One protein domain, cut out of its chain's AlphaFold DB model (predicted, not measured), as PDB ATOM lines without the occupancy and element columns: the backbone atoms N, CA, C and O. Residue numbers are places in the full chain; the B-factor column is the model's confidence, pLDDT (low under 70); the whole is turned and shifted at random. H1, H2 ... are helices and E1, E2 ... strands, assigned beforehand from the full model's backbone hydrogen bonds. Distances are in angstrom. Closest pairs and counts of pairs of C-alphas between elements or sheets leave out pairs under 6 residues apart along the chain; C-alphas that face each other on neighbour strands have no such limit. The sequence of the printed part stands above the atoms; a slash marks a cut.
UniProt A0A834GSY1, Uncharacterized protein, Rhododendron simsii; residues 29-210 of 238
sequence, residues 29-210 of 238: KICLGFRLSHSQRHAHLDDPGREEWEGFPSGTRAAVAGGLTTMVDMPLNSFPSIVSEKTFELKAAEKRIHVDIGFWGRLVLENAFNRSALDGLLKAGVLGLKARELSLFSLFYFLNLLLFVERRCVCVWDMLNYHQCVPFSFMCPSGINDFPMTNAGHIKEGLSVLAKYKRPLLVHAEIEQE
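What this domain is: This is residues 29 to 210 of the 238 residues of an uncharacterized protein of Rhododendron simsii (UniProt A0A834GSY1). Two small three-stranded parallel sheets stand next to each other, tied where residues 105 to 106, just past E3, pair with E4; H2 covers a face of the sheet E1 E2 E3, and H6 and H7 cover one face of the sheet E4 E6 E5. H5 joins H3 to H7 by contact, and a 27-residue link makes a wide loop from E5 to H7. The 182 printed residues run H1 E1 H2 E2 H3 E3 H4 H5 E4 H6 E5 H7 E6, a mixed class with 88 residues in named elements, under half. The whole is compact, with a radius of gyration of the C-alphas of 16.1 A, and rounded, spanning 43 by 39 by 38 A.

Where its parts are: One sheet holds E4, residues 129 to 133, 12.9 A long, E6, 201 to 205, 12.2 A, and E5, 154 to 156. The other holds E1, 39 to 43, E2, 70 to 73, and E3, 100 to 103. The helices are H7, 184 to 197, 20.2 A, H6, 136 to 147, 15.4 A, H5, 115 to 124, 14.0 A, H2, 56 to 65, 13.9 A, H3, 85 to 92, H1, 29 to 32, and H4, 109 to 112. C-alpha 29 is at (48.739, 78.049, 107.050) and C-alpha 205 at (75.116, 82.948, 98.104).

How they stand to each other: E4 and E6 are parallel at 23 degrees, with N 131 and O 202 at 2.9 A; E6 and E5 are parallel at 28 degrees, with N 155 and O 201 at 3.1 A. H7, height 8.8 A, and H6, height 9.5 A, are on the same face, two layers. E4, H6, E5 is a split strand-helix-strand unit, its parallel strands having E6 between them, with a right-handed crossover; E5, H7, E6, whose strands are neighbours, crosses left-handed. H5 touches H7 at a steep tilt of 45 degrees, Arg 115 and Val 193 having the closest C-alphas, 6.9 A apart. H5 touches H3, the C-alphas of Glu 85 and Leu 121 being closest at 4.8 A. H4 touches H7, closest at the C-alphas of Ala 112 and His 186, 5.1 A. In the other sheet N 72 and O 40 are 2.8 A apart, and N 73 and O 102 2.8 A. H2 is on it at a height of 9.7 A, and H3 only grazes it with residues 88 to 92; E1, H2, E2 and E2, H3, E3 are strand-helix-strand units with right-handed crossovers. H1 is not on either sheet. Every O i to N i+4 pair is within hydrogen-bond range in H2, H3 and H5, but 7 of 8 in H6 and 8 of 10 in H7; H1 and H4 are too short for such a pair.

The domain as a whole: The farthest C-alphas, of Glu 52 and Phe 148, are 45.6 A apart. The printed part has no cut. The long links are E1 to H2, E2 to H3 and E5 to H7. The mean pLDDT of the printed part is 71.4, with residues 29 to 38, 133 to 180 and 206 to 210 under 70.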
ATOM      1  N   LYS A  29      49.139  76.643 107.212       27.05
ATOM      2  CA  LYS A  29      48.739  78.049 107.050       27.05
ATOM      3  C   LYS A  29      49.892  79.045 107.115       27.05
ATOM      4  O   LYS A  29      49.695  80.185 106.723       27.05
ATOM      5  N   ILE A  30      51.090  78.656 107.548       38.00
ATOM      6  CA  ILE A  30      52.233  79.581 107.497       38.00
ATOM      7  C   ILE A  30      52.720  79.736 106.050       38.00
ATOM      8  O   ILE A  30      53.170  80.808 105.697       38.00
ATOM      9  N   CYS A  31      52.532  78.751 105.165       29.42
ATOM     10  CA  CYS A  31      52.788  78.943 103.729       29.42
ATOM     11  C   CYS A  31      51.528  79.337 102.932       29.42
ATOM     12  O   CYS A  31      51.652  80.043 101.936       29.42
ATOM     13  N   LEU A  32      50.323  78.934 103.365       29.05
ATOM     14  CA  LEU A  32      49.057  79.179 102.639       29.05
ATOM     15  C   LEU A  32      48.184  80.321 103.195       29.05
ATOM     16  O   LEU A  32      47.215  80.722 102.557       29.05
ATOM     17  N   GLY A  33      48.481  80.836 104.387       28.23
ATOM     18  CA  GLY A  33      47.732  81.908 105.057       28.23
ATOM     19  C   GLY A  33      48.276  83.310 104.790       28.23
ATOM     20  O   GLY A  33      47.599  84.290 105.095       28.23
ATOM     21  N   PHE A  34      49.455  83.428 104.175       37.22
ATOM     22  CA  PHE A  34      49.851  84.677 103.538       37.22
ATOM     23  C   PHE A  34      48.989  84.843 102.289       37.22
ATOM     24  O   PHE A  34      49.130  84.087 101.327       37.22
ATOM     25  N   ARG A  35      48.113  85.854 102.250       36.53
ATOM     26  CA  ARG A  35      47.700  86.389 100.949       36.53
ATOM     27  C   ARG A  35      48.970  86.938 100.303       36.53
ATOM     28  O   ARG A  35      49.392  88.043 100.617       36.53
ATOM     29  N   LEU A  36      49.581  86.124  99.439       46.78
ATOM     30  CA  LEU A  36      50.860  86.370  98.761       46.78
ATOM     31  C   LEU A  36      50.926  87.723  98.033       46.78
ATOM     32  O   LEU A  36      52.011  88.169  97.692       46.78
ATOM     33  N   SER A  37      49.786  88.377  97.806       52.72
ATOM     34  CA  SER A  37      49.705  89.683  97.164       52.72
ATOM     35  C   SER A  37      50.127  90.871  98.036       52.72
ATOM     36  O   SER A  37      50.372  91.927  97.470       52.72
ATOM     37  N   HIS A  38      50.220  90.741  99.369       68.38
ATOM     38  CA  HIS A  38      50.448  91.896 100.261       68.38
ATOM     39  C   HIS A  38      51.495  91.639 101.365       68.38
ATOM     40  O   HIS A  38      51.344  92.128 102.488       68.38
ATOM     41  N   SER A  39      52.548  90.858 101.083       71.25
ATOM     42  CA  SER A  39      53.617  90.582 102.056       71.25
ATOM     43  C   SER A  39      55.032  90.799 101.516       71.25
ATOM     44  O   SER A  39      55.376  90.332 100.431       71.25
ATOM     45  N   GLN A  40      55.878  91.459 102.317       79.50
ATOM     46  CA  GLN A  40      57.315  91.595 102.055       79.50
ATOM     47  C   GLN A  40      58.089  90.557 102.864       79.50
ATOM     48  O   GLN A  40      58.015  90.535 104.089       79.50
ATOM     49  N   ARG A  41      58.833  89.674 102.190       78.06
ATOM     50  CA  ARG A  41      59.498  88.516 102.830       78.06
ATOM     51  C   ARG A  41      60.970  88.734 103.186       78.06
ATOM     52  O   ARG A  41      61.577  87.857 103.799       78.06
ATOM     53  N   HIS A  42      61.518  89.871 102.777       83.62
ATOM     54  CA  HIS A  42      62.909  90.254 102.986       83.62
ATOM     55  C   HIS A  42      62.942  91.743 103.328       83.62
ATOM     56  O   HIS A  42      62.994  92.596 102.444       83.62
ATOM     57  N   ALA A  43      62.841  92.051 104.615       86.44
ATOM     58  CA  ALA A  43      63.022  93.396 105.149       86.44
ATOM     59  C   ALA A  43      64.189  93.405 106.138       86.44
ATOM     60  O   ALA A  43      64.480  92.381 106.747       86.44
ATOM     61  N   HIS A  44      64.846  94.549 106.278       89.00
ATOM     62  CA  HIS A  44      65.868  94.776 107.289       89.00
ATOM     63  C   HIS A  44      65.371  95.908 108.180       89.00
ATOM     64  O   HIS A  44      65.388  97.058 107.763       89.00
ATOM     65  N   LEU A  45      64.837  95.559 109.348       88.38
ATOM     66  CA  LEU A  45      64.425  96.514 110.368       88.38
ATOM     67  C   LEU A  45      65.524  96.559 111.423       88.38
ATOM     68  O   LEU A  45      65.779  95.567 112.104       88.38
ATOM     69  N   ASP A  46      66.193  97.698 111.544       87.81
ATOM     70  CA  ASP A  46      67.501  97.782 112.205       87.81
ATOM     71  C   ASP A  46      67.416  97.893 113.745       87.81
ATOM     72  O   ASP A  46      68.427  97.875 114.445       87.81
ATOM     73  N   ASP A  47      66.202  97.923 114.298       87.44
ATOM     74  CA  ASP A  47      65.954  97.852 115.739       87.44
ATOM     75  C   ASP A  47      66.218  96.435 116.302       87.44
ATOM     76  O   ASP A  47      65.855  95.430 115.670       87.44
ATOM     77  N   PRO A  48      66.712  96.311 117.547       87.19
ATOM     78  CA  PRO A  48      67.300  97.368 118.380       87.19
ATOM     79  C   PRO A  48      68.763  97.668 118.005       87.19
ATOM     80  O   PRO A  48      69.414  96.859 117.344       87.19
ATOM     81  N   GLY A  49      69.308  98.787 118.497       85.19
ATOM     82  CA  GLY A  49      70.752  99.063 118.494       85.19
ATOM     83  C   GLY A  49      71.288  99.865 117.303       85.19
ATOM     84  O   GLY A  49      72.451 100.264 117.338       85.19
ATOM     85  N   ARG A  50      70.461 100.119 116.285       83.44
ATOM     86  CA  ARG A  50      70.732 101.042 115.166       83.44
ATOM     87  C   ARG A  50      69.488 101.872 114.843       83.44
ATOM     88  O   ARG A  50      69.018 101.920 113.709       83.44
ATOM     89  N   GLU A  51      68.898 102.471 115.876       83.38
ATOM     90  CA  GLU A  51      67.616 103.187 115.779       83.38
ATOM     91  C   GLU A  51      67.681 104.450 114.902       83.38
ATOM     92  O   GLU A  51      66.648 105.025 114.557       83.38
ATOM     93  N   GLU A  52      68.886 104.903 114.546       83.75
ATOM     94  CA  GLU A  52      69.109 105.969 113.575       83.75
ATOM     95  C   GLU A  52      68.859 105.533 112.119       83.75
ATOM     96  O   GLU A  52      68.731 106.393 111.244       83.75
ATOM     97  N   TRP A  53      68.774 104.225 111.853       85.75
ATOM     98  CA  TRP A  53      68.389 103.653 110.557       85.75
ATOM     99  C   TRP A  53      66.893 103.294 110.525       85.75
ATOM    100  O   TRP A  53      66.108 103.715 111.380       85.75
ATOM    101  N   GLU A  54      66.444 102.571 109.494       87.81
ATOM    102  CA  GLU A  54      65.030 102.226 109.366       87.81
ATOM    103  C   GLU A  54      64.634 101.148 110.387       87.81
ATOM    104  O   GLU A  54      64.861  99.954 110.215       87.81
ATOM    105  N   GLY A  55      63.976 101.584 111.457       89.31
ATOM    106  CA  GLY A  55      63.410 100.708 112.478       89.31
ATOM    107  C   GLY A  55      61.994 100.198 112.175       89.31
ATOM    108  O   GLY A  55      61.347 100.595 111.198       89.31
ATOM    109  N   PHE A  56      61.440  99.383 113.078       90.62
ATOM    110  CA  PHE A  56      60.054  98.902 113.027       90.62
ATOM    111  C   PHE A  56      59.025 100.022 112.833       90.62
ATOM    112  O   PHE A  56      58.141  99.853 111.989       90.62
ATOM    113  N   PRO A  57      59.079 101.176 113.528       90.69
ATOM    114  CA  PRO A  57      58.037 102.189 113.383       90.69
ATOM    115  C   PRO A  57      58.009 102.788 111.979       90.69
ATOM    116  O   PRO A  57      56.933 102.970 111.414       90.69
ATOM    117  N   SER A  58      59.170 103.138 111.422       90.81
ATOM    118  CA  SER A  58      59.279 103.719 110.081       90.81
ATOM    119  C   SER A  58      58.976 102.682 109.007       90.81
ATOM    120  O   SER A  58      58.065 102.912 108.210       90.81
ATOM    121  N   GLY A  59      59.635 101.520 109.056       90.56
ATOM    122  CA  GLY A  59      59.483 100.478 108.044       90.56
ATOM    123  C   GLY A  59      58.060  99.922 107.987       90.56
ATOM    124  O   GLY A  59      57.485  99.777 106.909       90.56
ATOM    125  N   THR A  60      57.409  99.708 109.137       90.94
ATOM    126  CA  THR A  60      56.022  99.212 109.139       90.94
ATOM    127  C   THR A  60      55.001 100.261 108.708       90.94
ATOM    128  O   THR A  60      54.002  99.900 108.090       90.94
ATOM    129  N   ARG A  61      55.232 101.562 108.950       92.25
ATOM    130  CA  ARG A  61      54.388 102.622 108.361       92.25
ATOM    131  C   ARG A  61      54.541 102.686 106.847       92.25
ATOM    132  O   ARG A  61      53.533 102.814 106.154       92.25
ATOM    133  N   ALA A  62      55.772 102.589 106.347       90.81
ATOM    134  CA  ALA A  62      56.041 102.548 104.913       90.81
ATOM    135  C   ALA A  62      55.355 101.337 104.264       90.81
ATOM    136  O   ALA A  62      54.710 101.475 103.227       90.81
ATOM    137  N   ALA A  63      55.387 100.181 104.930       88.94
ATOM    138  CA  ALA A  63      54.683  98.983 104.492       88.94
ATOM    139  C   ALA A  63      53.166  99.199 104.387       88.94
ATOM    140  O   ALA A  63      52.588  98.893 103.346       88.94
ATOM    141  N   VAL A  64      52.530  99.803 105.402       92.38
ATOM    142  CA  VAL A  64      51.099 100.164 105.337       92.38
ATOM    143  C   VAL A  64      50.816 101.102 104.165       92.38
ATOM    144  O   VAL A  64      49.852 100.888 103.432       92.38
ATOM    145  N   ALA A  65      51.649 102.126 103.962       91.88
ATOM    146  CA  ALA A  65      51.491 103.063 102.850       91.88
ATOM    147  C   ALA A  65      51.632 102.371 101.481       91.88
ATOM    148  O   ALA A  65      50.929 102.727 100.539       91.88
ATOM    149  N   GLY A  66      52.485 101.347 101.391       89.00
ATOM    150  CA  GLY A  66      52.645 100.481 100.222       89.00
ATOM    151  C   GLY A  66      51.574  99.393 100.074       89.00
ATOM    152  O   GLY A  66      51.669  98.575  99.164       89.00
ATOM    153  N   GLY A  67      50.568  99.348 100.956       89.38
ATOM    154  CA  GLY A  67      49.502  98.344 100.927       89.38
ATOM    155  C   GLY A  67      49.915  96.963 101.445       89.38
ATOM    156  O   GLY A  67      49.164  96.002 101.284       89.38
ATOM    157  N   LEU A  68      51.083  96.837 102.078       87.25
ATOM    158  CA  LEU A  68      51.522  95.600 102.710       87.25
ATOM    159  C   LEU A  68      50.832  95.428 104.063       87.25
ATOM    160  O   LEU A  68      50.715  96.363 104.853       87.25
ATOM    161  N   THR A  69      50.414  94.201 104.349       87.06
ATOM    162  CA  THR A  69      49.787  93.840 105.629       87.06
ATOM    163  C   THR A  69      50.722  93.055 106.533       87.06
ATOM    164  O   THR A  69      50.420  92.850 107.708       87.06
ATOM    165  N   THR A  70      51.840  92.575 105.986       85.94
ATOM    166  CA  THR A  70      52.763  91.692 106.692       85.94
ATOM    167  C   THR A  70      54.188  91.866 106.178       85.94
ATOM    168  O   THR A  70      54.406  91.962 104.967       85.94
ATOM    169  N   MET A  71      55.160  91.848 107.084       86.38
ATOM    170  CA  MET A  71      56.582  91.810 106.747       86.38
ATOM    171  C   MET A  71      57.278  90.649 107.453       86.38
ATOM    172  O   MET A  71      56.851  90.196 108.514       86.38
ATOM    173  N   VAL A  72      58.367  90.170 106.862       89.00
ATOM    174  CA  VAL A  72      59.280  89.225 107.498       89.00
ATOM    175  C   VAL A  72      60.661  89.853 107.563       89.00
ATOM    176  O   VAL A  72      61.265  90.158 106.533       89.00
ATOM    177  N   ASP A  73      61.126  90.053 108.787       89.94
ATOM    178  CA  ASP A  73      62.385  90.703 109.088       89.94
ATOM    179  C   ASP A  73      63.557  89.714 109.040       89.94
ATOM    180  O   ASP A  73      63.477  88.578 109.528       89.94
ATOM    181  N   MET A  74      64.640  90.151 108.408       89.38
ATOM    182  CA  MET A  74      65.896  89.427 108.280       89.38
ATOM    183  C   MET A  74      66.723  89.614 109.553       89.38
ATOM    184  O   MET A  74      66.714  90.687 110.145       89.38
ATOM    185  N   PRO A  75      67.525  88.624 109.973       85.19
ATOM    186  CA  PRO A  75      68.199  88.672 111.267       85.19
ATOM    187  C   PRO A  75      69.494  89.504 111.234       85.19
ATOM    188  O   PRO A  75      70.453  89.188 111.940       85.19
ATOM    189  N   LEU A  76      69.562  90.503 110.351       75.50
ATOM    190  CA  LEU A  76      70.720  91.368 110.136       75.50
ATOM    191  C   LEU A  76      70.488  92.752 110.736       75.50
ATOM    192  O   LEU A  76      69.352  93.145 110.978       75.50
ATOM    193  N   ASN A  77      71.597  93.474 110.911       79.56
ATOM    194  CA  ASN A  77      71.710  94.883 111.296       79.56
ATOM    195  C   ASN A  77      71.233  95.255 112.700       79.56
ATOM    196  O   ASN A  77      71.821  96.148 113.302       79.56
ATOM    197  N   SER A  78      70.263  94.544 113.268       79.50
ATOM    198  CA  SER A  78      69.927  94.710 114.677       79.50
ATOM    199  C   SER A  78      71.045  94.205 115.580       79.50
ATOM    200  O   SER A  78      71.592  93.117 115.360       79.50
ATOM    201  N   PHE A  79      71.322  94.958 116.639       80.50
ATOM    202  CA  PHE A  79      72.309  94.644 117.655       80.50
ATOM    203  C   PHE A  79      71.632  94.516 119.032       80.50
ATOM    204  O   PHE A  79      71.162  95.510 119.587       80.50
ATOM    205  N   PRO A  80      71.587  93.310 119.630       85.19
ATOM    206  CA  PRO A  80      72.169  92.050 119.157       85.19
ATOM    207  C   PRO A  80      71.348  91.369 118.043       85.19
ATOM    208  O   PRO A  80      70.123  91.467 118.003       85.19
ATOM    209  N   SER A  81      72.021  90.610 117.168       87.44
ATOM    210  CA  SER A  81      71.356  89.839 116.101       87.44
ATOM    211  C   SER A  81      70.632  88.590 116.633       87.44
ATOM    212  O   SER A  81      71.007  88.049 117.674       87.44
ATOM    213  N   ILE A  82      69.612  88.100 115.911       89.81
ATOM    214  CA  ILE A  82      68.747  86.986 116.349       89.81
ATOM    215  C   ILE A  82      69.452  85.618 116.222       89.81
ATOM    216  O   ILE A  82      69.170  84.834 115.316       89.81
ATOM    217  N   VAL A  83      70.376  85.313 117.136       91.75
ATOM    218  CA  VAL A  83      71.143  84.045 117.182       91.75
ATOM    219  C   VAL A  83      70.685  83.081 118.283       91.75
ATOM    220  O   VAL A  83      71.098  81.923 118.301       91.75
ATOM    221  N   SER A  84      69.829  83.547 119.192       91.62
ATOM    222  CA  SER A  84      69.294  82.813 120.344       91.62
ATOM    223  C   SER A  84      67.860  83.244 120.679       91.62
ATOM    224  O   SER A  84      67.415  84.319 120.269       91.62
ATOM    225  N   GLU A  85      67.152  82.443 121.475       93.25
ATOM    226  CA  GLU A  85      65.817  82.776 122.000       93.25
ATOM    227  C   GLU A  85      65.800  84.137 122.711       93.25
ATOM    228  O   GLU A  85      64.981  84.990 122.389       93.25
ATOM    229  N   LYS A  86      66.789  84.412 123.568       91.50
ATOM    230  CA  LYS A  86      66.898  85.697 124.273       91.50
ATOM    231  C   LYS A  86      67.000  86.885 123.312       91.50
ATOM    232  O   LYS A  86      66.343  87.902 123.502       91.50
ATOM    233  N   THR A  87      67.832  86.773 122.276       91.31
ATOM    234  CA  THR A  87      67.978  87.842 121.269       91.31
ATOM    235  C   THR A  87      66.725  88.009 120.413       91.31
ATOM    236  O   THR A  87      66.403  89.126 120.022       91.31
ATOM    237  N   PHE A  88      65.995  86.919 120.160       92.44
ATOM    238  CA  PHE A  88      64.696  86.973 119.496       92.44
ATOM    239  C   PHE A  88      63.676  87.728 120.350       92.44
ATOM    240  O   PHE A  88      63.053  88.659 119.855       92.44
ATOM    241  N   GLU A  89      63.548  87.383 121.632       89.62
ATOM    242  CA  GLU A  89      62.605  88.033 122.547       89.62
ATOM    243  C   GLU A  89      62.873  89.533 122.689       89.62
ATOM    244  O   GLU A  89      61.933  90.324 122.671       89.62
ATOM    245  N   LEU A  90      64.146  89.935 122.771       89.44
ATOM    246  CA  LEU A  90      64.526  91.349 122.841       89.44
ATOM    247  C   LEU A  90      64.013  92.142 121.638       89.44
ATOM    248  O   LEU A  90      63.484  93.237 121.802       89.44
ATOM    249  N   LYS A  91      64.152  91.584 120.435       88.69
ATOM    250  CA  LYS A  91      63.734  92.243 119.198       88.69
ATOM    251  C   LYS A  91      62.225  92.152 118.967       88.69
ATOM    252  O   LYS A  91      61.601  93.126 118.559       88.69
ATOM    253  N   ALA A  92      61.619  91.014 119.295       85.94
ATOM    254  CA  ALA A  92      60.178  90.799 119.199       85.94
ATOM    255  C   ALA A  92      59.375  91.626 120.221       85.94
ATOM    256  O   ALA A  92      58.170  91.791 120.049       85.94
ATOM    257  N   ALA A  93      60.020  92.156 121.266       82.12
ATOM    258  CA  ALA A  93      59.386  93.008 122.269       82.12
ATOM    259  C   ALA A  93      59.066  94.436 121.781       82.12
ATOM    260  O   ALA A  93      58.455  95.199 122.538       82.12
ATOM    261  N   GLU A  94      59.464  94.827 120.563       80.75
ATOM    262  CA  GLU A  94      59.111  96.138 120.009       80.75
ATOM    263  C   GLU A  94      57.591  96.257 119.807       80.75
ATOM    264  O   GLU A  94      56.924  95.402 119.227       80.75
ATOM    265  N   LYS A  95      57.027  97.360 120.304       75.00
ATOM    266  CA  LYS A  95      55.578  97.586 120.391       75.00
ATOM    267  C   LYS A  95      55.062  98.536 119.318       75.00
ATOM    268  O   LYS A  95      53.851  98.663 119.141       75.00
ATOM    269  N   ARG A  96      55.952  99.230 118.609       85.75
ATOM    270  CA  ARG A  96      55.617 100.226 117.583       85.75
ATOM    271  C   ARG A  96      55.573  99.603 116.187       85.75
ATOM    272  O   ARG A  96      56.256 100.058 115.274       85.75
ATOM    273  N   ILE A  97      54.743  98.574 116.032       90.56
ATOM    274  CA  ILE A  97      54.501  97.887 114.757       90.56
ATOM    275  C   ILE A  97      53.117  98.238 114.196       90.56
ATOM    276  O   ILE A  97      52.130  98.319 114.930       90.56
ATOM    277  N   HIS A  98      53.044  98.456 112.881       90.94
ATOM    278  CA  HIS A  98      51.806  98.815 112.173       90.94
ATOM    279  C   HIS A  98      51.274  97.712 111.236       90.94
ATOM    280  O   HIS A  98      50.131  97.799 110.788       90.94
ATOM    281  N   VAL A  99      52.075  96.673 110.981       88.31
ATOM    282  CA  VAL A  99      51.727  95.455 110.226       88.31
ATOM    283  C   VAL A  99      52.130  94.218 111.024       88.31
ATOM    284  O   VAL A  99      52.893  94.328 111.985       88.31
ATOM    285  N   ASP A 100      51.646  93.039 110.626       90.62
ATOM    286  CA  ASP A 100      52.111  91.779 111.209       90.62
ATOM    287  C   ASP A 100      53.591  91.541 110.858       90.62
ATOM    288  O   ASP A 100      53.993  91.743 109.711       90.62
ATOM    289  N   ILE A 101      54.392  91.086 111.826       89.50
ATOM    290  CA  ILE A 101      55.827  90.826 111.644       89.50
ATOM    291  C   ILE A 101      56.162  89.368 111.943       89.50
ATOM    292  O   ILE A 101      55.804  88.836 112.993       89.50
ATOM    293  N   GLY A 102      56.883  88.735 111.019       91.06
ATOM    294  CA  GLY A 102      57.614  87.493 111.252       91.06
ATOM    295  C   GLY A 102      59.120  87.738 111.319       91.06
ATOM    296  O   GLY A 102      59.608  88.744 110.813       91.06
ATOM    297  N   PHE A 103      59.859  86.790 111.890       92.00
ATOM    298  CA  PHE A 103      61.308  86.901 112.053       92.00
ATOM    299  C   PHE A 103      62.023  85.676 111.503       92.00
ATOM    300  O   PHE A 103      61.629  84.535 111.768       92.00
ATOM    301  N   TRP A 104      63.107  85.915 110.781       91.69
ATOM    302  CA  TRP A 104      64.117  84.902 110.514       91.69
ATOM    303  C   TRP A 104      65.072  84.798 111.702       91.69
ATOM    304  O   TRP A 104      65.424  85.797 112.316       91.69
ATOM    305  N   GLY A 105      65.503  83.582 112.026       91.81
ATOM    306  CA  GLY A 105      66.645  83.362 112.902       91.81
ATOM    307  C   GLY A 105      67.936  83.354 112.093       91.81
ATOM    308  O   GLY A 105      67.943  83.132 110.880       91.81
ATOM    309  N   ARG A 106      69.054  83.583 112.763       90.31
ATOM    310  CA  ARG A 106      70.364  83.609 112.131       90.31
ATOM    311  C   ARG A 106      71.110  82.298 112.327       90.31
ATOM    312  O   ARG A 106      71.152  81.790 113.445       90.31
ATOM    313  N   LEU A 107      71.754  81.796 111.275       88.94
ATOM    314  CA  LEU A 107      72.711  80.693 111.370       88.94
ATOM    315  C   LEU A 107      74.140  81.237 111.234       88.94
ATOM    316  O   LEU A 107      74.484  81.826 110.210       88.94
ATOM    317  N   VAL A 108      74.952  81.050 112.274       87.50
ATOM    318  CA  VAL A 108      76.356  81.491 112.371       87.50
ATOM    319  C   VAL A 108      77.212  80.419 113.033       87.50
ATOM    320  O   VAL A 108      76.687  79.504 113.657       87.50
ATOM    321  N   LEU A 109      78.538  80.552 112.953       86.44
ATOM    322  CA  LEU A 109      79.478  79.597 113.551       86.44
ATOM    323  C   LEU A 109      79.210  79.363 115.050       86.44
ATOM    324  O   LEU A 109      79.253  78.230 115.519       86.44
ATOM    325  N   GLU A 110      78.882  80.431 115.780       85.56
ATOM    326  CA  GLU A 110      78.658  80.417 117.231       85.56
ATOM    327  C   GLU A 110      77.458  79.558 117.655       85.56
ATOM    328  O   GLU A 110      77.465  78.981 118.744       85.56
ATOM    329  N   ASN A 111      76.421  79.463 116.813       90.19
ATOM    330  CA  ASN A 111      75.196  78.730 117.135       90.19
ATOM    331  C   ASN A 111      74.972  77.476 116.280       90.19
ATOM    332  O   ASN A 111      74.184  76.624 116.683       90.19
ATOM    333  N   ALA A 112      75.685  77.312 115.163       88.25
ATOM    334  CA  ALA A 112      75.479  76.205 114.230       88.25
ATOM    335  C   ALA A 112      75.645  74.828 114.887       88.25
ATOM    336  O   ALA A 112      74.851  73.926 114.637       88.25
ATOM    337  N   PHE A 113      76.634  74.681 115.771       90.44
ATOM    338  CA  PHE A 113      76.872  73.436 116.513       90.44
ATOM    339  C   PHE A 113      76.080  73.347 117.826       90.44
ATOM    340  O   PHE A 113      76.063  72.303 118.478       90.44
ATOM    341  N   ASN A 114      75.391  74.418 118.225       92.88
ATOM    342  CA  ASN A 114      74.582  74.449 119.434       92.88
ATOM    343  C   ASN A 114      73.118  74.132 119.109       92.88
ATOM    344  O   ASN A 114      72.270  75.016 118.961       92.88
ATOM    345  N   ARG A 115      72.802  72.836 119.053       90.69
ATOM    346  CA  ARG A 115      71.441  72.359 118.760       90.69
ATOM    347  C   ARG A 115      70.392  72.889 119.732       90.69
ATOM    348  O   ARG A 115      69.268  73.125 119.309       90.69
ATOM    349  N   SER A 116      70.746  73.094 121.002       92.62
ATOM    350  CA  SER A 116      69.822  73.634 122.007       92.62
ATOM    351  C   SER A 116      69.436  75.082 121.691       92.62
ATOM    352  O   SER A 116      68.261  75.432 121.748       92.62
ATOM    353  N   ALA A 117      70.403  75.905 121.270       91.50
ATOM    354  CA  ALA A 117      70.145  77.284 120.859       91.50
ATOM    355  C   ALA A 117      69.259  77.357 119.602       91.50
ATOM    356  O   ALA A 117      68.313  78.147 119.564       91.50
ATOM    357  N   LEU A 118      69.521  76.506 118.603       92.06
ATOM    358  CA  LEU A 118      68.694  76.422 117.394       92.06
ATOM    359  C   LEU A 118      67.280  75.894 117.698       92.06
ATOM    360  O   LEU A 118      66.302  76.446 117.197       92.06
ATOM    361  N   ASP A 119      67.154  74.875 118.556       93.75
ATOM    362  CA  ASP A 119      65.860  74.378 119.046       93.75
ATOM    363  C   ASP A 119      65.085  75.489 119.775       93.75
ATOM    364  O   ASP A 119      63.884  75.638 119.554       93.75
ATOM    365  N   GLY A 120      65.762  76.270 120.624       93.75
ATOM    366  CA  GLY A 120      65.178  77.402 121.346       93.75
ATOM    367  C   GLY A 120      64.617  78.459 120.395       93.75
ATOM    368  O   GLY A 120      63.449  78.817 120.500       93.75
ATOM    369  N   LEU A 121      65.393  78.875 119.389       93.50
ATOM    370  CA  LEU A 121      64.936  79.815 118.356       93.50
ATOM    371  C   LEU A 121      63.674  79.330 117.630       93.50
ATOM    372  O   LEU A 121      62.701  80.074 117.486       93.50
ATOM    373  N   LEU A 122      63.678  78.076 117.170       91.56
ATOM    374  CA  LEU A 122      62.563  77.511 116.405       91.56
ATOM    375  C   LEU A 122      61.303  77.337 117.263       91.56
ATOM    376  O   LEU A 122      60.195  77.518 116.757       91.56
ATOM    377  N   LYS A 123      61.460  77.031 118.557       93.25
ATOM    378  CA  LYS A 123      60.352  76.990 119.524       93.25
ATOM    379  C   LYS A 123      59.822  78.380 119.866       93.25
ATOM    380  O   LYS A 123      58.611  78.523 120.015       93.25
ATOM    381  N   ALA A 124      60.697  79.381 119.939       91.12
ATOM    382  CA  ALA A 124      60.324  80.768 120.207       91.12
ATOM    383  C   ALA A 124      59.466  81.372 119.080       91.12
ATOM    384  O   ALA A 124      58.660  82.267 119.323       91.12
ATOM    385  N   GLY A 125      59.570  80.826 117.863       90.44
ATOM    386  CA  GLY A 125      58.636  81.104 116.771       90.44
ATOM    387  C   GLY A 125      59.257  81.730 115.528       90.44
ATOM    388  O   GLY A 125      58.508  82.202 114.670       90.44
ATOM    389  N   VAL A 126      60.590  81.713 115.384       91.44
ATOM    390  CA  VAL A 126      61.220  82.140 114.125       91.44
ATOM    391  C   VAL A 126      60.739  81.270 112.958       91.44
ATOM    392  O   VAL A 126      60.480  80.071 113.097       91.44
ATOM    393  N   LEU A 127      60.608  81.877 111.780       88.12
ATOM    394  CA  LEU A 127      60.040  81.217 110.604       88.12
ATOM    395  C   LEU A 127      61.004  80.225 109.943       88.12
ATOM    396  O   LEU A 127      60.559  79.331 109.227       88.12
ATOM    397  N   GLY A 128      62.298  80.360 110.214       89.25
ATOM    398  CA  GLY A 128      63.379  79.516 109.724       89.25
ATOM    399  C   GLY A 128      64.722  80.175 110.014       89.25
ATOM    400  O   GLY A 128      64.787  81.094 110.834       89.25
ATOM    401  N   LEU A 129      65.781  79.734 109.337       89.00
ATOM    402  CA  LEU A 129      67.120  80.306 109.507       89.00
ATOM    403  C   LEU A 129      67.626  80.959 108.215       89.00
ATOM    404  O   LEU A 129      67.292  80.508 107.120       89.00
ATOM    405  N   LYS A 130      68.454  81.999 108.342       87.50
ATOM    406  CA  LYS A 130      69.216  82.613 107.245       87.50
ATOM    407  C   LYS A 130      70.716  82.457 107.492       87.50
ATOM    408  O   LYS A 130      71.199  82.776 108.578       87.50
ATOM    409  N   ALA A 131      71.431  82.015 106.462       84.19
ATOM    410  CA  ALA A 131      72.884  81.867 106.418       84.19
ATOM    411  C   ALA A 131      73.488  82.720 105.286       84.19
ATOM    412  O   ALA A 131      72.799  83.032 104.310       84.19
ATOM    413  N   ARG A 132      74.773  83.078 105.404       75.88
ATOM    414  CA  ARG A 132      75.576  83.703 104.336       75.88
ATOM    415  C   ARG A 132      76.683  82.734 103.950       75.88
ATOM    416  O   ARG A 132      77.487  82.355 104.801       75.88
ATOM    417  N   GLU A 133      76.711  82.335 102.692       62.69
ATOM    418  CA  GLU A 133      77.674  81.390 102.139       62.69
ATOM    419  C   GLU A 133      78.444  82.050 100.993       62.69
ATOM    420  O   GLU A 133      77.868  82.755 100.166       62.69
ATOM    421  N   LEU A 134      79.762  81.841 100.972       52.12
ATOM    422  CA  LEU A 134      80.685  82.567 100.095       52.12
ATOM    423  C   LEU A 134      80.971  81.856  98.757       52.12
ATOM    424  O   LEU A 134      81.732  82.360  97.942       52.12
ATOM    425  N   SER A 135      80.436  80.654  98.532       53.44
ATOM    426  CA  SER A 135      80.821  79.855  97.365       53.44
ATOM    427  C   SER A 135      79.639  79.109  96.764       53.44
ATOM    428  O   SER A 135      79.211  78.071  97.277       53.44
ATOM    429  N   LEU A 136      79.167  79.588  95.606       51.31
ATOM    430  CA  LEU A 136      78.238  78.834  94.754       51.31
ATOM    431  C   LEU A 136      78.804  77.469  94.338       51.31
ATOM    432  O   LEU A 136      78.037  76.530  94.143       51.31
ATOM    433  N   PHE A 137      80.131  77.330  94.243       47.03
ATOM    434  CA  PHE A 137      80.770  76.064  93.885       47.03
ATOM    435  C   PHE A 137      80.570  75.006  94.977       47.03
ATOM    436  O   PHE A 137      80.215  73.865  94.683       47.03
ATOM    437  N   SER A 138      80.703  75.392  96.252       48.75
ATOM    438  CA  SER A 138      80.374  74.504  97.374       48.75
ATOM    439  C   SER A 138      78.873  74.216  97.430       48.75
ATOM    440  O   SER A 138      78.471  73.059  97.579       48.75
ATOM    441  N   LEU A 139      78.045  75.243  97.201       51.69
ATOM    442  CA  LEU A 139      76.588  75.143  97.230       51.69
ATOM    443  C   LEU A 139      76.038  74.208  96.136       51.69
ATOM    444  O   LEU A 139      75.132  73.433  96.420       51.69
ATOM    445  N   PHE A 140      76.580  74.210  94.914       50.81
ATOM    446  CA  PHE A 140      76.106  73.338  93.829       50.81
ATOM    447  C   PHE A 140      76.356  71.854  94.136       50.81
ATOM    448  O   PHE A 140      75.469  71.017  93.948       50.81
ATOM    449  N   TYR A 141      77.527  71.513  94.684       49.75
ATOM    450  CA  TYR A 141      77.820  70.151  95.142       49.75
ATOM    451  C   TYR A 141      76.983  69.767  96.373       49.75
ATOM    452  O   TYR A 141      76.452  68.656  96.432       49.75
ATOM    453  N   PHE A 142      76.798  70.682  97.330       51.06
ATOM    454  CA  PHE A 142      76.002  70.426  98.533       51.06
ATOM    455  C   PHE A 142      74.499  70.315  98.260       51.06
ATOM    456  O   PHE A 142      73.845  69.438  98.819       51.06
ATOM    457  N   LEU A 143      73.940  71.156  97.388       50.66
ATOM    458  CA  LEU A 143      72.535  71.100  96.980       50.66
ATOM    459  C   LEU A 143      72.239  69.839  96.186       50.66
ATOM    460  O   LEU A 143      71.191  69.249  96.409       50.66
ATOM    461  N   ASN A 144      73.148  69.377  95.322       43.72
ATOM    462  CA  ASN A 144      72.984  68.077  94.668       43.72
ATOM    463  C   ASN A 144      73.001  66.922  95.687       43.72
ATOM    464  O   ASN A 144      72.212  65.986  95.563       43.72
ATOM    465  N   LEU A 145      73.811  67.023  96.749       40.97
ATOM    466  CA  LEU A 145      73.805  66.060  97.853       40.97
ATOM    467  C   LEU A 145      72.509  66.129  98.692       40.97
ATOM    468  O   LEU A 145      72.011  65.099  99.139       40.97
ATOM    469  N   LEU A 146      71.929  67.320  98.883       40.06
ATOM    470  CA  LEU A 146      70.707  67.526  99.674       40.06
ATOM    471  C   LEU A 146      69.406  67.261  98.896       40.06
ATOM    472  O   LEU A 146      68.437  66.764  99.471       40.06
ATOM    473  N   LEU A 147      69.392  67.533  97.588       36.81
ATOM    474  CA  LEU A 147      68.318  67.157  96.659       36.81
ATOM    475  C   LEU A 147      68.132  65.636  96.609       36.81
ATOM    476  O   LEU A 147      67.024  65.169  96.338       36.81
ATOM    477  N   PHE A 148      69.189  64.877  96.919       28.27
ATOM    478  CA  PHE A 148      69.145  63.424  97.052       28.27
ATOM    479  C   PHE A 148      68.562  62.948  98.396       28.27
ATOM    480  O   PHE A 148      68.113  61.810  98.485       28.27
ATOM    481  N   VAL A 149      68.528  63.800  99.431       34.47
ATOM    482  CA  VAL A 149      68.149  63.386 100.794       34.47
ATOM    483  C   VAL A 149      66.731  63.806 101.185       34.47
ATOM    484  O   VAL A 149      66.045  62.982 101.768       34.47
ATOM    485  N   GLU A 150      66.219  64.998 100.847       35.50
ATOM    486  CA  GLU A 150      64.837  65.376 101.219       35.50
ATOM    487  C   GLU A 150      64.371  66.662 100.496       35.50
ATOM    488  O   GLU A 150      64.811  67.770 100.798       35.50
ATOM    489  N   ARG A 151      63.438  66.541  99.537       34.91
ATOM    490  CA  ARG A 151      62.931  67.621  98.652       34.91
ATOM    491  C   ARG A 151      62.121  68.751  99.338       34.91
ATOM    492  O   ARG A 151      61.069  69.123  98.817       34.91
ATOM    493  N   ARG A 152      62.490  69.272 100.517       42.34
ATOM    494  CA  ARG A 152      61.598  70.212 101.245       42.34
ATOM    495  C   ARG A 152      62.214  71.426 101.949       42.34
ATOM    496  O   ARG A 152      61.428  72.268 102.375       42.34
ATOM    497  N   CYS A 153      63.538  71.573 102.078       41.06
ATOM    498  CA  CYS A 153      64.064  72.448 103.148       41.06
ATOM    499  C   CYS A 153      65.010  73.599 102.753       41.06
ATOM    500  O   CYS A 153      65.289  74.431 103.614       41.06
ATOM    501  N   VAL A 154      65.480  73.708 101.503       43.72
ATOM    502  CA  VAL A 154      66.407  74.792 101.107       43.72
ATOM    503  C   VAL A 154      65.797  75.659 100.016       43.72
ATOM    504  O   VAL A 154      65.529  75.185  98.915       43.72
ATOM    505  N   CYS A 155      65.598  76.939 100.325       44.88
ATOM    506  CA  CYS A 155      65.276  77.954  99.332       44.88
ATOM    507  C   CYS A 155      66.543  78.770  99.071       44.88
ATOM    508  O   CYS A 155      66.923  79.629  99.870       44.88
ATOM    509  N   VAL A 156      67.198  78.487  97.947       42.28
ATOM    510  CA  VAL A 156      68.217  79.379  97.395       42.28
ATOM    511  C   VAL A 156      67.470  80.574  96.827       42.28
ATOM    512  O   VAL A 156      66.602  80.411  95.968       42.28
ATOM    513  N   TRP A 157      67.734  81.765  97.359       36.78
ATOM    514  CA  TRP A 157      67.175  82.974  96.771       36.78
ATOM    515  C   TRP A 157      68.099  83.400  95.638       36.78
ATOM    516  O   TRP A 157      69.054  84.142  95.844       36.78
ATOM    517  N   ASP A 158      67.838  82.837  94.463       32.84
ATOM    518  CA  ASP A 158      68.526  83.200  93.235       32.84
ATOM    519  C   ASP A 158      68.023  84.553  92.729       32.84
ATOM    520  O   ASP A 158      66.818  84.807  92.650       32.84
ATOM    521  N   MET A 159      68.954  85.393  92.286       31.91
ATOM    522  CA  MET A 159      68.706  86.683  91.631       31.91
ATOM    523  C   MET A 159      68.064  86.531  90.227       31.91
ATOM    524  O   MET A 159      68.056  87.469  89.435       31.91
ATOM    525  N   LEU A 160      67.546  85.343  89.886       30.41
ATOM    526  CA  LEU A 160      67.261  84.917  88.512       30.41
ATOM    527  C   LEU A 160      65.797  85.029  88.070       30.41
ATOM    528  O   LEU A 160      65.504  84.720  86.922       30.41
ATOM    529  N   ASN A 161      64.864  85.493  88.908       27.58
ATOM    530  CA  ASN A 161      63.489  85.752  88.458       27.58
ATOM    531  C   ASN A 161      62.811  86.862  89.266       27.58
ATOM    532  O   ASN A 161      62.076  86.570  90.206       27.58
ATOM    533  N   TYR A 162      62.993  88.130  88.890       33.66
ATOM    534  CA  TYR A 162      62.142  89.201  89.414       33.66
ATOM    535  C   TYR A 162      61.811  90.256  88.370       33.66
ATOM    536  O   TYR A 162      62.652  91.054  87.973       33.66
ATOM    537  N   HIS A 163      60.529  90.308  88.011       24.81
ATOM    538  CA  HIS A 163      59.945  91.467  87.353       24.81
ATOM    539  C   HIS A 163      59.441  92.535  88.340       24.81
ATOM    540  O   HIS A 163      59.120  93.620  87.875       24.81
ATOM    541  N   GLN A 164      59.364  92.295  89.662       23.23
ATOM    542  CA  GLN A 164      58.789  93.279  90.610       23.23
ATOM    543  C   GLN A 164      59.266  93.184  92.082       23.23
ATOM    544  O   GLN A 164      58.467  93.375  92.993       23.23
ATOM    545  N   CYS A 165      60.547  92.933  92.374       23.19
ATOM    546  CA  CYS A 165      61.085  93.200  93.723       23.19
ATOM    547  C   CYS A 165      62.464  93.848  93.618       23.19
ATOM    548  O   CYS A 165      63.339  93.330  92.933       23.19
ATOM    549  N   VAL A 166      62.638  94.983  94.295       22.27
ATOM    550  CA  VAL A 166      63.923  95.674  94.442       22.27
ATOM    551  C   VAL A 166      64.784  94.861  95.418       22.27
ATOM    552  O   VAL A 166      64.364  94.692  96.565       22.27
ATOM    553  N   PRO A 167      65.947  94.319  95.012       34.44
ATOM    554  CA  PRO A 167      66.822  93.601  95.923       34.44
ATOM    555  C   PRO A 167      67.773  94.589  96.612       34.44
ATOM    556  O   PRO A 167      68.579  95.239  95.953       34.44
ATOM    557  N   PHE A 168      67.724  94.661  97.942       26.64
ATOM    558  CA  PHE A 168      68.875  95.096  98.735       26.64
ATOM    559  C   PHE A 168      69.558  93.836  99.255       26.64
ATOM    560  O   PHE A 168      69.118  93.220 100.224       26.64
ATOM    561  N   SER A 169      70.595  93.404  98.548       29.83
ATOM    562  CA  SER A 169      71.435  92.294  98.967       29.83
ATOM    563  C   SER A 169      72.875  92.618  98.601       29.83
ATOM    564  O   SER A 169      73.144  93.074  97.491       29.83
ATOM    565  N   PHE A 170      73.774  92.483  99.573       32.22
ATOM    566  CA  PHE A 170      75.158  92.928  99.464       32.22
ATOM    567  C   PHE A 170      75.882  92.142  98.361       32.22
ATOM    568  O   PHE A 170      75.987  90.922  98.423       32.22
ATOM    569  N   MET A 171      76.361  92.864  97.343       29.31
ATOM    570  CA  MET A 171      77.268  92.369  96.294       29.31
ATOM    571  C   MET A 171      78.741  92.710  96.593       29.31
ATOM    572  O   MET A 171      79.603  92.560  95.739       29.31
ATOM    573  N   CYS A 172      79.024  93.222  97.789       34.50
ATOM    574  CA  CYS A 172      80.348  93.617  98.249       34.50
ATOM    575  C   CYS A 172      80.377  93.427  99.776       34.50
ATOM    576  O   CYS A 172      79.325  93.618 100.404       34.50
ATOM    577  N   PRO A 173      81.518  93.065 100.399       39.72
ATOM    578  CA  PRO A 173      81.635  93.043 101.852       39.72
ATOM    579  C   PRO A 173      81.093  94.354 102.418       39.72
ATOM    580  O   PRO A 173      81.541  95.430 102.033       39.72
ATOM    581  N   SER A 174      80.125  94.280 103.331       47.00
ATOM    582  CA  SER A 174      79.474  95.472 103.889       47.00
ATOM    583  C   SER A 174      80.433  96.379 104.679       47.00
ATOM    584  O   SER A 174      80.013  97.419 105.174       47.00
ATOM    585  N   GLY A 175      81.697  95.972 104.855       51.22
ATOM    586  CA  GLY A 175      82.674  96.606 105.742       51.22
ATOM    587  C   GLY A 175      82.351  96.414 107.226       51.22
ATOM    588  O   GLY A 175      83.086  96.898 108.080       51.22
ATOM    589  N   ILE A 176      81.266  95.700 107.542       54.78
ATOM    590  CA  ILE A 176      80.776  95.493 108.899       54.78
ATOM    591  C   ILE A 176      80.903  94.003 109.229       54.78
ATOM    592  O   ILE A 176      80.320  93.149 108.558       54.78
ATOM    593  N   ASN A 177      81.629  93.682 110.306       60.81
ATOM    594  CA  ASN A 177      81.852  92.309 110.790       60.81
ATOM    595  C   ASN A 177      80.606  91.656 111.419       60.81
ATOM    596  O   ASN A 177      80.704  90.634 112.096       60.81
ATOM    597  N   ASP A 178      79.420  92.207 111.168       58.41
ATOM    598  CA  ASP A 178      78.173  91.725 111.742       58.41
ATOM    599  C   ASP A 178      77.768  90.380 111.134       58.41
ATOM    600  O   ASP A 178      77.024  89.658 111.789       58.41
ATOM    601  N   PHE A 179      78.263  90.000 109.939       62.56
ATOM    602  CA  PHE A 179      77.904  88.753 109.244       62.56
ATOM    603  C   PHE A 179      79.064  87.834 108.819       62.56
ATOM    604  O   PHE A 179      79.336  87.718 107.619       62.56
ATOM    605  N   PRO A 180      79.722  87.131 109.773       66.94
ATOM    606  CA  PRO A 180      80.729  86.128 109.449       66.94
ATOM    607  C   PRO A 180      80.164  84.989 108.600       66.94
ATOM    608  O   PRO A 180      78.994  84.608 108.703       66.94
ATOM    609  N   MET A 181      81.041  84.446 107.764       71.44
ATOM    610  CA  MET A 181      80.730  83.415 106.782       71.44
ATOM    611  C   MET A 181      80.354  82.087 107.439       71.44
ATOM    612  O   MET A 181      81.038  81.602 108.340       71.44
ATOM    613  N   THR A 182      79.305  81.444 106.932       73.06
ATOM    614  CA  THR A 182      79.015  80.040 107.241       73.06
ATOM    615  C   THR A 182      79.640  79.117 106.201       73.06
ATOM    616  O   THR A 182      79.651  79.429 105.015       73.06
ATOM    617  N   ASN A 183      80.162  77.976 106.658       78.62
ATOM    618  CA  ASN A 183      80.647  76.908 105.795       78.62
ATOM    619  C   ASN A 183      79.578  75.814 105.674       78.62
ATOM    620  O   ASN A 183      78.576  75.798 106.401       78.62
ATOM    621  N   ALA A 184      79.829  74.852 104.796       78.56
ATOM    622  CA  ALA A 184      78.897  73.766 104.555       78.56
ATOM    623  C   ALA A 184      78.660  72.864 105.787       78.56
ATOM    624  O   ALA A 184      77.574  72.307 105.953       78.56
ATOM    625  N   GLY A 185      79.635  72.760 106.700       80.25
ATOM    626  CA  GLY A 185      79.473  72.063 107.980       80.25
ATOM    627  C   GLY A 185      78.427  72.728 108.879       80.25
ATOM    628  O   GLY A 185      77.551  72.050 109.413       80.25
ATOM    629  N   HIS A 186      78.452  74.060 108.975       83.75
ATOM    630  CA  HIS A 186      77.457  74.834 109.723       83.75
ATOM    631  C   HIS A 186      76.055  74.669 109.132       83.75
ATOM    632  O   HIS A 186      75.086  74.467 109.865       83.75
ATOM    633  N   ILE A 187      75.954  74.717 107.801       84.00
ATOM    634  CA  ILE A 187      74.694  74.527 107.078       84.00
ATOM    635  C   ILE A 187      74.137  73.126 107.333       84.00
ATOM    636  O   ILE A 187      72.957  72.990 107.648       84.00
ATOM    637  N   LYS A 188      74.980  72.091 107.272       83.25
ATOM    638  CA  LYS A 188      74.577  70.706 107.533       83.25
ATOM    639  C   LYS A 188      73.980  70.530 108.932       83.25
ATOM    640  O   LYS A 188      72.916  69.924 109.064       83.25
ATOM    641  N   GLU A 189      74.620  71.084 109.961       86.12
ATOM    642  CA  GLU A 189      74.083  71.013 111.323       86.12
ATOM    643  C   GLU A 189      72.773  71.799 111.458       86.12
ATOM    644  O   GLU A 189      71.797  71.263 111.989       86.12
ATOM    645  N   GLY A 190      72.696  73.010 110.896       85.75
ATOM    646  CA  GLY A 190      71.463  73.801 110.885       85.75
ATOM    647  C   GLY A 190      70.298  73.075 110.204       85.75
ATOM    648  O   GLY A 190      69.185  73.044 110.733       85.75
ATOM    649  N   LEU A 191      70.558  72.422 109.069       86.19
ATOM    650  CA  LEU A 191      69.564  71.641 108.329       86.19
ATOM    651  C   LEU A 191      69.043  70.446 109.126       86.19
ATOM    652  O   LEU A 191      67.841  70.182 109.095       86.19
ATOM    653  N   SER A 192      69.912  69.764 109.881       86.31
ATOM    654  CA  SER A 192      69.505  68.635 110.726       86.31
ATOM    655  C   SER A 192      68.449  69.038 111.764       86.31
ATOM    656  O   SER A 192      67.500  68.295 112.019       86.31
ATOM    657  N   VAL A 193      68.561  70.254 112.312       87.75
ATOM    658  CA  VAL A 193      67.590  70.803 113.262       87.75
ATOM    659  C   VAL A 193      66.345  71.298 112.528       87.75
ATOM    660  O   VAL A 193      65.229  70.975 112.924       87.75
ATOM    661  N   LEU A 194      66.501  72.037 111.429       85.38
ATOM    662  CA  LEU A 194      65.382  72.578 110.650       85.38
ATOM    663  C   LEU A 194      64.435  71.495 110.116       85.38
ATOM    664  O   LEU A 194      63.215  71.698 110.129       85.38
ATOM    665  N   ALA A 195      64.970  70.338 109.711       84.69
ATOM    666  CA  ALA A 195      64.191  69.199 109.227       84.69
ATOM    667  C   ALA A 195      63.160  68.719 110.267       84.69
ATOM    668  O   ALA A 195      61.994  68.502 109.929       84.69
ATOM    669  N   LYS A 196      63.541  68.671 111.554       87.50
ATOM    670  CA  LYS A 196      62.650  68.313 112.676       87.50
ATOM    671  C   LYS A 196      61.429  69.235 112.776       87.50
ATOM    672  O   LYS A 196      60.339  68.768 113.097       87.50
ATOM    673  N   TYR A 197      61.592  70.527 112.485       85.81
ATOM    674  CA  TYR A 197      60.513  71.524 112.568       85.81
ATOM    675  C   TYR A 197      59.845  71.817 111.225       85.81
ATOM    676  O   TYR A 197      58.901  72.609 111.189       85.81
ATOM    677  N   LYS A 198      60.313  71.197 110.131       86.00
ATOM    678  CA  LYS A 198      59.866  71.468 108.756       86.00
ATOM    679  C   LYS A 198      59.964  72.961 108.414       86.00
ATOM    680  O   LYS A 198      59.024  73.551 107.881       86.00
ATOM    681  N   ARG A 199      61.085  73.586 108.786       83.06
ATOM    682  CA  ARG A 199      61.346  75.013 108.550       83.06
ATOM    683  C   ARG A 199      62.393  75.209 107.449       83.06
ATOM    684  O   ARG A 199      63.304  74.392 107.343       83.06
ATOM    685  N   PRO A 200      62.278  76.270 106.635       84.94
ATOM    686  CA  PRO A 200      63.232  76.543 105.569       84.94
ATOM    687  C   PRO A 200      64.562  77.098 106.094       84.94
ATOM    688  O   PRO A 200      64.608  77.838 107.084       84.94
ATOM    689  N   LEU A 201      65.630  76.792 105.358       82.94
ATOM    690  CA  LEU A 201      66.878  77.547 105.365       82.94
ATOM    691  C   LEU A 201      66.901  78.477 104.148       82.94
ATOM    692  O   LEU A 201      66.718  78.028 103.014       82.94
ATOM    693  N   LEU A 202      67.166  79.757 104.386       84.50
ATOM    694  CA  LEU A 202      67.574  80.697 103.355       84.50
ATOM    695  C   LEU A 202      69.096  80.804 103.356       84.50
ATOM    696  O   LEU A 202      69.714  80.984 104.403       84.50
ATOM    697  N   VAL A 203      69.694  80.781 102.172       80.06
ATOM    698  CA  VAL A 203      71.125  81.043 101.997       80.06
ATOM    699  C   VAL A 203      71.268  82.290 101.141       80.06
ATOM    700  O   VAL A 203      70.509  82.502 100.197       80.06
ATOM    701  N   HIS A 204      72.127  83.206 101.563       78.25
ATOM    702  CA  HIS A 204      72.646  84.253 100.695       78.25
ATOM    703  C   HIS A 204      73.944  83.730 100.104       78.25
ATOM    704  O   HIS A 204      74.855  83.442 100.875       78.25
ATOM    705  N   ALA A 205      73.981  83.540  98.790       71.25
ATOM    706  CA  ALA A 205      75.116  82.948  98.104       71.25
ATOM    707  C   ALA A 205      75.787  84.002  97.223       71.25
ATOM    708  O   ALA A 205      75.146  84.585  96.349       71.25
ATOM    709  N   GLU A 206      77.065  84.250  97.480       64.56
ATOM    710  CA  GLU A 206      77.903  85.155  96.693       64.56
ATOM    711  C   GLU A 206      78.946  84.336  95.918       64.56
ATOM    712  O   GLU A 206      79.326  83.239  96.334       64.56
ATOM    713  N   ILE A 207      79.389  84.855  94.770       64.81
ATOM    714  CA  ILE A 207      80.605  84.388  94.098       64.81
ATOM    715  C   ILE A 207      81.694  85.380  94.477       64.81
ATOM    716  O   ILE A 207      81.619  86.544  94.082       64.81
ATOM    717  N   GLU A 208      82.700  84.931  95.213       57.28
ATOM    718  CA  GLU A 208      83.938  85.691  95.330       57.28
ATOM    719  C   GLU A 208      84.714  85.501  94.021       57.28
ATOM    720  O   GLU A 208      85.238  84.425  93.741       57.28
ATOM    721  N   GLN A 209      84.692  86.512  93.151       53.56
ATOM    722  CA  GLN A 209      85.642  86.559  92.046       53.56
ATOM    723  C   GLN A 209      86.994  86.929  92.649       53.56
ATOM    724  O   GLN A 209      87.118  87.992  93.260       53.56
ATOM    725  N   GLU A 210      87.998  86.066  92.485       48.38
ATOM    726  CA  GLU A 210      89.384  86.461  92.715       48.38
ATOM    727  C   GLU A 210      89.643  87.698  91.847       48.38
ATOM    728  O   GLU A 210      89.557  87.661  90.618       48.38
TER     729      GLU A 210